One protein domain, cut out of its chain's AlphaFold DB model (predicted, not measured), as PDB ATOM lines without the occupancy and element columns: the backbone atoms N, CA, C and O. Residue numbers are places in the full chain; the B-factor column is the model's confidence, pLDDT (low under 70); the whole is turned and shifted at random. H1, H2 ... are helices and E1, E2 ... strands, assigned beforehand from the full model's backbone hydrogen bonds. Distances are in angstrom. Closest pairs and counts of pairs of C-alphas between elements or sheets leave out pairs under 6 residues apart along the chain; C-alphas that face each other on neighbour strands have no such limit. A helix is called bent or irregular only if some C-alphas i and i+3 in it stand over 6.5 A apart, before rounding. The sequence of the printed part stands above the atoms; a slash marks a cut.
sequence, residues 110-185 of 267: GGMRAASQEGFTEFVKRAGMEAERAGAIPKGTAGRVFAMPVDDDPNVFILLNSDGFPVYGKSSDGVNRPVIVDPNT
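This is residues 110 to 185 of the 267 residues of an uncharacterized protein of Xanthomonas citri pv. phaseoli var. fuscans (UniProt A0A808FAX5). One long helix, H1, makes the longest axis, and two short strand hairpins lie beside it: E1 and E2 next to its residues 120 to 128, and E3 and E4 farther along, with E3 near its last turns. A long loop, residues 134 to 145, folds back from the end of the helix to the first hairpin, and the last stretch returns from E4 past E2, where residues 180 to 181 make a short antiparallel pairing with residues 157 to 158. The printed part has 76 residues with one named helix and four named strands, in the order H1, E1, E2, E3, E4, and the two sheets of two strands, E1 - E2 and E3 - E4, are both antiparallel. The class is mixed, helices and strands, with under half of the residues in named elements. The whole is compact, with a radius of gyration of the C-alphas of 12.1 A and spans of 32 by 26 by 22 A.

H1, residues 114 to 133, comes first and is irregular: C-alphas 115 and 118 are 7.0 A apart, against about 5 A in a regular helix. In its backbone 14 of 16 O i to N i+4 pairs are within hydrogen-bond range. A long link of 12 residues joins it to E1, residues 146 to 149. The closest C-alphas of H1 and E1 are those of Val 124 and Phe 146, 6.4 A apart. E2, residues 157 to 160, follows after a short link of 7 residues and forms a hairpin with E1. The two are antiparallel, with 144 degrees between their directions; N 146 and O 160 are 3.0 A apart, and N 158 and O 148 are 2.8 A apart, both within hydrogen-bond range. The closest C-alphas of H1 and E2 are those of Val 124 and Leu 159, 7.5 A apart. E3, residues 168 to 170, comes after another short link; E2 and E3 are apart, but only just, with their closest C-alphas at 8.3 A. The closest C-alphas of H1 and E3 are those of Ala 131 and Gly 169, 7.6 A apart. A tight link of 5 residues leads to E4, residues 176 to 178, and E3 and E4 form the second hairpin. They are antiparallel, with 137 degrees between their directions, and N 169 and O 177, 2.9 A apart, are within hydrogen-bond range. The closest C-alphas of E2 and E4 are those of Ile 158 and Pro 178, 6.9 A apart. H1 and E4 are apart, and E1 is apart from both E3 and E4.

H1 begins at C-alpha 114, at (142.216, 160.615, 177.250), and ends at C-alpha 133, at (123.531, 137.540, 180.200), 29.8 A away. E1 measures 10.5 A from C-alpha 146, at (135.497, 147.747, 185.795), to C-alpha 149. E2 measures 9.5 A from C-alpha 157 to C-alpha 160. E3 runs from Tyr 168 to Lys 170 over 6.8 A, and E4 runs from Asn 176 to Pro 178 over 7.0 A, ending at C-alpha 178, at (140.162, 136.483, 181.536).

The two C-alphas farthest apart are those of Ala 114 and Gly 174, at 34.4 A, while the first and last printed C-alphas, of Gly 110 and Thr 185, are 14.1 A apart. The printed part has no cut, and its one long link is that from H1 to E1. The mean pLDDT of the printed part is 75.5; residue 136 and residues 169 to 177 are under 70.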
ATOM      1  N   GLY A 110     147.054 154.035 182.626       80.81
ATOM      2  CA  GLY A 110     148.069 153.268 181.902       80.81
ATOM      3  C   GLY A 110     148.390 153.921 180.555       80.81
ATOM      4  O   GLY A 110     148.647 155.122 180.496       80.81
ATOM      5  N   GLY A 111     148.317 153.136 179.484       74.50
ATOM      6  CA  GLY A 111     148.490 153.574 178.098       74.50
ATOM      7  C   GLY A 111     147.226 154.090 177.400       74.50
ATOM      8  O   GLY A 111     147.269 154.423 176.213       74.50
ATOM      9  N   MET A 112     146.086 154.165 178.093       80.50
ATOM     10  CA  MET A 112     144.841 154.658 177.503       80.50
ATOM     11  C   MET A 112     144.934 156.157 177.200       80.50
ATOM     12  O   MET A 112     145.252 156.973 178.066       80.50
ATOM     13  N   ARG A 113     144.590 156.559 175.975       78.56
ATOM     14  CA  ARG A 113     144.496 157.984 175.621       78.56
ATOM     15  C   ARG A 113     143.261 158.619 176.263       78.56
ATOM     16  O   ARG A 113     142.215 157.985 176.362       78.56
ATOM     17  N   ALA A 114     143.345 159.896 176.642       76.38
ATOM     18  CA  ALA A 114     142.216 160.615 177.250       76.38
ATOM     19  C   ALA A 114     140.960 160.610 176.354       76.38
ATOM     20  O   ALA A 114     139.859 160.372 176.839       76.38
ATOM     21  N   ALA A 115     141.139 160.773 175.039       75.94
ATOM     22  CA  ALA A 115     140.053 160.687 174.063       75.94
ATOM     23  C   ALA A 115     139.415 159.287 173.980       75.94
ATOM     24  O   ALA A 115     138.254 159.169 173.616       75.94
ATOM     25  N   SER A 116     140.135 158.224 174.341       73.38
ATOM     26  CA  SER A 116     139.634 156.843 174.301       73.38
ATOM     27  C   SER A 116     138.749 156.491 175.501       73.38
ATOM     28  O   SER A 116     138.043 155.486 175.472       73.38
ATOM     29  N   GLN A 117     138.765 157.304 176.561       79.69
ATOM     30  CA  GLN A 117     138.139 156.968 177.840       79.69
ATOM     31  C   GLN A 117     136.621 156.758 177.740       79.69
ATOM     32  O   GLN A 117     136.094 155.849 178.383       79.69
ATOM     33  N   GLU A 118     135.910 157.583 176.970       78.31
ATOM     34  CA  GLU A 118     134.452 157.483 176.856       78.31
ATOM     35  C   GLU A 118     134.037 156.202 176.120       78.31
ATOM     36  O   GLU A 118     133.268 155.406 176.662       78.31
ATOM     37  N   GLY A 119     134.615 155.955 174.937       77.00
ATOM     38  CA  GLY A 119     134.375 154.727 174.173       77.00
ATOM     39  C   GLY A 119     134.748 153.468 174.960       77.00
ATOM     40  O   GLY A 119     133.983 152.506 175.008       77.00
ATOM     41  N   PHE A 120     135.875 153.503 175.674       80.38
ATOM     42  CA  PHE A 120     136.292 152.394 176.529       80.38
ATOM     43  C   PHE A 120     135.345 152.170 177.718       80.38
ATOM     44  O   PHE A 120     135.004 151.037 178.047       80.38
ATOM     45  N   THR A 121     134.858 153.241 178.348       82.31
ATOM     46  CA  THR A 121     133.882 153.151 179.447       82.31
ATOM     47  C   THR A 121     132.590 152.476 179.000       82.31
ATOM     48  O   THR A 121     132.012 151.685 179.748       82.31
ATOM     49  N   GLU A 122     132.124 152.781 177.793       79.69
ATOM     50  CA  GLU A 122     130.931 152.152 177.239       79.69
ATOM     51  C   GLU A 122     131.152 150.680 176.897       79.69
ATOM     52  O   GLU A 122     130.297 149.852 177.218       79.69
ATOM     53  N   PHE A 123     132.310 150.345 176.329       81.19
ATOM     54  CA  PHE A 123     132.692 148.956 176.103       81.19
ATOM     55  C   PHE A 123     132.624 148.140 177.401       81.19
ATOM     56  O   PHE A 123     131.973 147.099 177.440       81.19
ATOM     57  N   VAL A 124     133.209 148.645 178.493       82.94
ATOM     58  CA  VAL A 124     133.213 147.952 179.793       82.94
ATOM     59  C   VAL A 124     131.794 147.742 180.332       82.94
ATOM     60  O   VAL A 124     131.483 146.663 180.834       82.94
ATOM     61  N   LYS A 125     130.907 148.736 180.187       83.19
ATOM     62  CA  LYS A 125     129.491 148.600 180.575       83.19
ATOM     63  C   LYS A 125     128.795 147.478 179.805       83.19
ATOM     64  O   LYS A 125     128.070 146.686 180.401       83.19
ATOM     65  N   ARG A 126     129.012 147.405 178.490       77.06
ATOM     66  CA  ARG A 126     128.409 146.377 177.629       77.06
ATOM     67  C   ARG A 126     128.967 144.994 177.908       77.06
ATOM     68  O   ARG A 126     128.180 144.071 178.080       77.06
ATOM     69  N   ALA A 127     130.285 144.880 178.049       76.12
ATOM     70  CA  ALA A 127     130.935 143.633 178.428       76.12
ATOM     71  C   ALA A 127     130.403 143.112 179.775       76.12
ATOM     72  O   ALA A 127     130.163 141.919 179.922       76.12
ATOM     73  N   GLY A 128     130.129 144.004 180.735       76.62
ATOM     74  CA  GLY A 128     129.447 143.643 181.978       76.62
ATOM     75  C   GLY A 128     128.033 143.096 181.751       76.62
ATOM     76  O   GLY A 128     127.691 142.050 182.296       76.62
ATOM     77  N   MET A 129     127.214 143.759 180.927       80.94
ATOM     78  CA  MET A 129     125.854 143.286 180.608       80.94
ATOM     79  C   MET A 129     125.856 141.932 179.888       80.94
ATOM     80  O   MET A 129     125.009 141.082 180.153       80.94
ATOM     81  N   GLU A 130     126.808 141.720 178.983       75.56
ATOM     82  CA  GLU A 130     126.958 140.466 178.248       75.56
ATOM     83  C   GLU A 130     127.441 139.333 179.156       75.56
ATOM     84  O   GLU A 130     126.870 138.245 179.127       75.56
ATOM     85  N   ALA A 131     128.414 139.603 180.029       72.31
ATOM     86  CA  ALA A 131     128.864 138.647 181.035       72.31
ATOM     87  C   ALA A 131     127.720 138.234 181.976       72.31
ATOM     88  O   ALA A 131     127.611 137.061 182.340       72.31
ATOM     89  N   GLU A 132     126.840 139.169 182.343       78.81
ATOM     90  CA  GLU A 132     125.650 138.877 183.143       78.81
ATOM     91  C   GLU A 132     124.647 138.011 182.364       78.81
ATOM     92  O   GLU A 132     124.126 137.028 182.896       78.81
ATOM     93  N   ARG A 133     124.415 138.321 181.081       77.44
ATOM     94  CA  ARG A 133     123.531 137.540 180.200       77.44
ATOM     95  C   ARG A 133     124.051 136.119 179.967       77.44
ATOM     96  O   ARG A 133     123.253 135.187 179.926       77.44
ATOM     97  N   ALA A 134     125.365 135.956 179.841       70.56
ATOM     98  CA  ALA A 134     126.031 134.668 179.670       70.56
ATOM     99  C   ALA A 134     126.131 133.852 180.974       70.56
ATOM    100  O   ALA A 134     126.564 132.702 180.942       70.56
ATOM    101  N   GLY A 135     125.760 134.434 182.123       70.19
ATOM    102  CA  GLY A 135     125.888 133.798 183.436       70.19
ATOM    103  C   GLY A 135     127.328 133.710 183.953       70.19
ATOM    104  O   GLY A 135     127.588 132.961 184.891       70.19
ATOM    105  N   ALA A 136     128.266 134.458 183.362       69.50
ATOM    106  CA  ALA A 136     129.659 134.527 183.809       69.50
ATOM    107  C   ALA A 136     129.823 135.360 185.093       69.50
ATOM    108  O   ALA A 136     130.781 135.164 185.839       69.50
ATOM    109  N   ILE A 137     128.886 136.275 185.361       71.94
ATOM    110  CA  ILE A 137     128.795 137.049 186.606       71.94
ATOM    111  C   ILE A 137     127.358 137.016 187.162       71.94
ATOM    112  O   ILE A 137     126.413 136.798 186.397       71.94
ATOM    113  N   PRO A 138     127.157 137.237 188.478       74.62
ATOM    114  CA  PRO A 138     125.822 137.239 189.079       74.62
ATOM    115  C   PRO A 138     124.903 138.327 188.504       74.62
ATOM    116  O   PRO A 138     125.357 139.420 188.157       74.62
ATOM    117  N   LYS A 139     123.589 138.070 188.474       78.81
ATOM    118  CA  LYS A 139     122.596 139.065 188.037       78.81
ATOM    119  C   LYS A 139     122.648 140.339 188.888       78.81
ATOM    120  O   LYS A 139     122.805 140.271 190.105       78.81
ATOM    121  N   GLY A 140     122.507 141.498 188.251       76.81
ATOM    122  CA  GLY A 140     122.590 142.820 188.868       76.81
ATOM    123  C   GLY A 140     124.012 143.318 189.141       76.81
ATOM    124  O   GLY A 140     124.172 144.373 189.760       76.81
ATOM    125  N   THR A 141     125.054 142.598 188.704       77.69
ATOM    126  CA  THR A 141     126.457 142.989 188.944       77.69
ATOM    127  C   THR A 141     127.143 143.624 187.737       77.69
ATOM    128  O   THR A 141     128.205 144.225 187.915       77.69
ATOM    129  N   ALA A 142     126.519 143.625 186.548       74.25
ATOM    130  CA  ALA A 142     127.073 144.237 185.333       74.25
ATOM    131  C   ALA A 142     127.528 145.691 185.535       74.25
ATOM    132  O   ALA A 142     128.610 146.088 185.101       74.25
ATOM    133  N   GLY A 143     126.734 146.486 186.258       74.69
ATOM    134  CA  GLY A 143     127.038 147.892 186.540       74.69
ATOM    135  C   GLY A 143     128.279 148.110 187.411       74.69
ATOM    136  O   GLY A 143     128.746 149.241 187.513       74.69
ATOM    137  N   ARG A 144     128.826 147.056 188.025       78.88
ATOM    138  CA  ARG A 144     130.006 147.120 188.898       78.88
ATOM    139  C   ARG A 144     131.267 146.529 188.265       78.88
ATOM    140  O   ARG A 144     132.307 146.502 188.922       78.88
ATOM    141  N   VAL A 145     131.188 146.073 187.016       81.38
ATOM    142  CA  VAL A 145     132.354 145.618 186.253       81.38
ATOM    143  C   VAL A 145     133.224 146.822 185.906       81.38
ATOM    144  O   VAL A 145     132.724 147.857 185.462       81.38
ATOM    145  N   PHE A 146     134.527 146.703 186.115       82.69
ATOM    146  CA  PHE A 146     135.497 147.747 185.795       82.69
ATOM    147  C   PHE A 146     136.725 147.140 185.117       82.69
ATOM    148  O   PHE A 146     136.925 145.930 185.152       82.69
ATOM    149  N   ALA A 147     137.545 147.980 184.489       83.88
ATOM    150  CA  ALA A 147     138.769 147.543 183.829       83.88
ATOM    151  C   ALA A 147     139.997 148.124 184.531       83.88
ATOM    152  O   ALA A 147     139.986 149.289 184.923       83.88
ATOM    153  N   MET A 148     141.059 147.337 184.660       81.69
ATOM    154  CA  MET A 148     142.325 147.766 185.258       81.69
ATOM    155  C   MET A 148     143.488 147.367 184.344       81.69
ATOM    156  O   MET A 148     143.403 146.295 183.747       81.69
ATOM    157  N   PRO A 149     144.553 148.177 184.208       81.38
ATOM    158  CA  PRO A 149     145.722 147.750 183.450       81.38
ATOM    159  C   PRO A 149     146.409 146.562 184.132       81.38
ATOM    160  O   PRO A 149     146.415 146.469 185.361       81.38
ATOM    161  N   VAL A 150     146.978 145.671 183.325       78.94
ATOM    162  CA  VAL A 150     147.800 144.546 183.778       78.94
ATOM    163  C   VAL A 150     149.164 145.079 184.229       78.94
ATOM    164  O   VAL A 150     149.664 146.062 183.684       78.94
ATOM    165  N   ASP A 151     149.766 144.443 185.235       72.25
ATOM    166  CA  ASP A 151     151.044 144.895 185.799       72.25
ATOM    167  C   ASP A 151     152.196 144.861 184.773       72.25
ATOM    168  O   ASP A 151     153.059 145.739 184.799       72.25
ATOM    169  N   ASP A 152     152.174 143.895 183.847       75.00
ATOM    170  CA  ASP A 152     153.230 143.682 182.846       75.00
ATOM    171  C   ASP A 152     153.103 144.576 181.602       75.00
ATOM    172  O   ASP A 152     154.113 144.892 180.970       75.00
ATOM    173  N   ASP A 153     151.888 145.009 181.242       74.50
ATOM    174  CA  ASP A 153     151.662 145.892 180.093       74.50
ATOM    175  C   ASP A 153     150.620 146.976 180.420       74.50
ATOM    176  O   ASP A 153     149.424 146.690 180.535       74.50
ATOM    177  N   PRO A 154     151.037 148.253 180.518       72.06
ATOM    178  CA  PRO A 154     150.134 149.350 180.844       72.06
ATOM    179  C   PRO A 154     149.109 149.641 179.740       72.06
ATOM    180  O   PRO A 154     148.155 150.380 179.992       72.06
ATOM    181  N   ASN A 155     149.296 149.121 178.522       76.00
ATOM    182  CA  ASN A 155     148.351 149.268 177.414       76.00
ATOM    183  C   ASN A 155     147.288 148.172 177.401       76.00
ATOM    184  O   ASN A 155     146.361 148.235 176.604       76.00
ATOM    185  N   VAL A 156     147.405 147.172 178.267       80.44
ATOM    186  CA  VAL A 156     146.526 146.012 178.274       80.44
ATOM    187  C   VAL A 156     145.694 146.040 179.543       80.44
ATOM    188  O   VAL A 156     146.222 146.162 180.642       80.44
ATOM    189  N   PHE A 157     144.378 145.948 179.395       82.75
ATOM    190  CA  PHE A 157     143.423 146.031 180.492       82.75
ATOM    191  C   PHE A 157     142.719 144.697 180.692       82.75
ATOM    192  O   PHE A 157     142.309 144.055 179.733       82.75
ATOM    193  N   ILE A 158     142.529 144.305 181.946       83.81
ATOM    194  CA  ILE A 158     141.724 143.152 182.342       83.81
ATOM    195  C   ILE A 158     140.374 143.625 182.887       83.81
ATOM    196  O   ILE A 158     140.308 144.605 183.637       83.81
ATOM    197  N   LEU A 159     139.293 142.938 182.512       83.62
ATOM    198  CA  LEU A 159     137.971 143.162 183.098       83.62
ATOM    199  C   LEU A 159     137.848 142.434 184.434       83.62
ATOM    200  O   LEU A 159     138.118 141.237 184.529       83.62
ATOM    201  N   LEU A 160     137.389 143.153 185.453       82.06
ATOM    202  CA  LEU A 160     137.220 142.665 186.815       82.06
ATOM    203  C   LEU A 160     135.775 142.890 187.279       82.06
ATOM    204  O   LEU A 160     135.170 143.930 187.005       82.06
ATOM    205  N   ASN A 161     135.230 141.929 188.020       80.25
ATOM    206  CA  ASN A 161     133.992 142.100 188.780       80.25
ATOM    207  C   ASN A 161     134.240 143.024 189.991       80.25
ATOM    208  O   ASN A 161     135.379 143.285 190.372       80.25
ATOM    209  N   SER A 162     133.168 143.488 190.629       72.44
ATOM    210  CA  SER A 162     133.153 144.277 191.866       72.44
ATOM    211  C   SER A 162     134.113 143.782 192.952       72.44
ATOM    212  O   SER A 162     134.814 144.603 193.546       72.44
ATOM    213  N   ASP A 163     134.199 142.464 193.131       72.00
ATOM    214  CA  ASP A 163     135.054 141.797 194.121       72.00
ATOM    215  C   ASP A 163     136.537 141.716 193.711       72.00
ATOM    216  O   ASP A 163     137.373 141.243 194.474       72.00
ATOM    217  N   GLY A 164     136.891 142.185 192.510       72.69
ATOM    218  CA  GLY A 164     138.261 142.167 191.992       72.69
ATOM    219  C   GLY A 164     138.657 140.872 191.281       72.69
ATOM    220  O   GLY A 164     139.818 140.728 190.907       72.69
ATOM    221  N   PHE A 165     137.719 139.948 191.056       78.81
ATOM    222  CA  PHE A 165     137.970 138.740 190.268       78.81
ATOM    223  C   PHE A 165     137.871 139.007 188.762       78.81
ATOM    224  O   PHE A 165     136.982 139.758 188.349       78.81
ATOM    225  N   PRO A 166     138.719 138.374 187.933       80.94
ATOM    226  CA  PRO A 166     138.619 138.474 186.486       80.94
ATOM    227  C   PRO A 166     137.264 138.019 185.963       80.94
ATOM    228  O   PRO A 166     136.738 136.984 186.371       80.94
ATOM    229  N   VAL A 167     136.722 138.776 185.015       77.75
ATOM    230  CA  VAL A 167     135.598 138.316 184.203       77.75
ATOM    231  C   VAL A 167     136.158 137.369 183.150       77.75
ATOM    232  O   VAL A 167     137.044 137.746 182.381       77.75
ATOM    233  N   TYR A 168     135.658 136.137 183.128       72.56
ATOM    234  CA  TYR A 168     136.073 135.130 182.158       72.56
ATOM    235  C   TYR A 168     135.133 135.135 180.955       72.56
ATOM    236  O   TYR A 168     133.915 135.047 181.106       72.56
ATOM    237  N   GLY A 169     135.715 135.217 179.763       66.25
ATOM    238  CA  GLY A 169     135.030 135.000 178.496       66.25
ATOM    239  C   GLY A 169     135.395 133.635 177.918       66.25
ATOM    240  O   GLY A 169     136.487 133.115 178.171       66.25
ATOM    241  N   LYS A 170     134.496 133.056 177.118       58.00
ATOM    242  CA  LYS A 170     134.818 131.881 176.301       58.00
ATOM    243  C   LYS A 170     135.679 132.326 175.119       58.00
ATOM    244  O   LYS A 170     135.227 133.114 174.294       58.00
ATOM    245  N   SER A 171     136.913 131.832 175.049       58.06
ATOM    246  CA  SER A 171     137.773 132.009 173.873       58.06
ATOM    247  C   SER A 171     137.234 131.197 172.689       58.06
ATOM    248  O   SER A 171     136.488 130.237 172.891       58.06
ATOM    249  N   SER A 172     137.676 131.518 171.467       55.72
ATOM    250  CA  SER A 172     137.401 130.739 170.241       55.72
ATOM    251  C   SER A 172     137.683 129.242 170.394       55.72
ATOM    252  O   SER A 172     137.025 128.411 169.781       55.72
ATOM    253  N   ASP A 173     138.638 128.907 171.260       54.72
ATOM    254  CA  ASP A 173     139.117 127.546 171.500       54.72
ATOM    255  C   ASP A 173     138.308 126.825 172.600       54.72
ATOM    256  O   ASP A 173     138.724 125.788 173.109       54.72
ATOM    257  N   GLY A 174     137.192 127.407 173.056       58.97
ATOM    258  CA  GLY A 174     136.334 126.858 174.114       58.97
ATOM    259  C   GLY A 174     136.883 126.998 175.541       58.97
ATOM    260  O   GLY A 174     136.174 126.706 176.504       58.97
ATOM    261  N   VAL A 175     138.121 127.476 175.704       67.31
ATOM    262  CA  VAL A 175     138.753 127.701 177.012       67.31
ATOM    263  C   VAL A 175     138.298 129.036 177.602       67.31
ATOM    264  O   VAL A 175     138.388 130.076 176.948       67.31
ATOM    265  N   ASN A 176     137.863 129.021 178.863       68.56
ATOM    266  CA  ASN A 176     137.572 130.240 179.613       68.56
ATOM    267  C   ASN A 176     138.870 130.980 179.947       68.56
ATOM    268  O   ASN A 176     139.743 130.443 180.630       68.56
ATOM    269  N   ARG A 177     138.991 132.226 179.489       69.06
ATOM    270  CA  ARG A 177     140.146 133.092 179.758       69.06
ATOM    271  C   ARG A 177     139.678 134.448 180.282       69.06
ATOM    272  O   ARG A 177     138.568 134.866 179.946       69.06
ATOM    273  N   PRO A 178     140.482 135.129 181.116       74.31
ATOM    274  CA  PRO A 178     140.162 136.483 181.536       74.31
ATOM    275  C   PRO A 178     140.029 137.382 180.308       74.31
ATOM    276  O   PRO A 178     140.819 137.277 179.367       74.31
ATOM    277  N   VAL A 179     139.024 138.251 180.309       74.25
ATOM    278  CA  VAL A 179     138.818 139.186 179.205       74.25
ATOM    279  C   VAL A 179     139.877 140.276 179.286       74.25
ATOM    280  O   VAL A 179     139.907 141.068 180.231       74.25
ATOM    281  N   ILE A 180     140.746 140.281 178.280       78.75
ATOM    282  CA  ILE A 180     141.855 141.213 178.125       78.75
ATOM    283  C   ILE A 180     141.569 142.105 176.918       78.75
ATOM    284  O   ILE A 180     141.196 141.608 175.857       78.75
ATOM    285  N   VAL A 181     141.743 143.414 177.077       77.81
ATOM    286  CA  VAL A 181     141.394 144.415 176.066       77.81
ATOM    287  C   VAL A 181     142.437 145.518 175.968       77.81
ATOM    288  O   VAL A 181     142.965 145.982 176.975       77.81
ATOM    289  N   ASP A 182     142.707 145.964 174.745       78.69
ATOM    290  CA  ASP A 182     143.489 147.172 174.489       78.69
ATOM    291  C   ASP A 182     142.517 148.361 174.369       78.69
ATOM    292  O   ASP A 182     141.696 148.416 173.448       78.69
ATOM    293  N   PRO A 183     142.585 149.341 175.284       75.56
ATOM    294  CA  PRO A 183     141.627 150.430 175.341       75.56
ATOM    295  C   PRO A 183     141.703 151.352 174.123       75.56
ATOM    296  O   PRO A 183     140.721 152.022 173.811       75.56
ATOM    297  N   ASN A 184     142.841 151.426 173.429       74.38
ATOM    298  CA  ASN A 184     143.015 152.339 172.303       74.38
ATOM    299  C   ASN A 184     142.413 151.774 171.016       74.38
ATOM    300  O   ASN A 184     141.795 152.522 170.257       74.38
ATOM    301  N   THR A 185     142.543 150.467 170.791       73.88
ATOM    302  CA  THR A 185     141.911 149.794 169.647       73.88
ATOM    303  C   THR A 185     140.410 149.631 169.872       73.88
ATOM    304  O   THR A 185     139.616 149.977 168.998       73.88
TER     305      THR A 185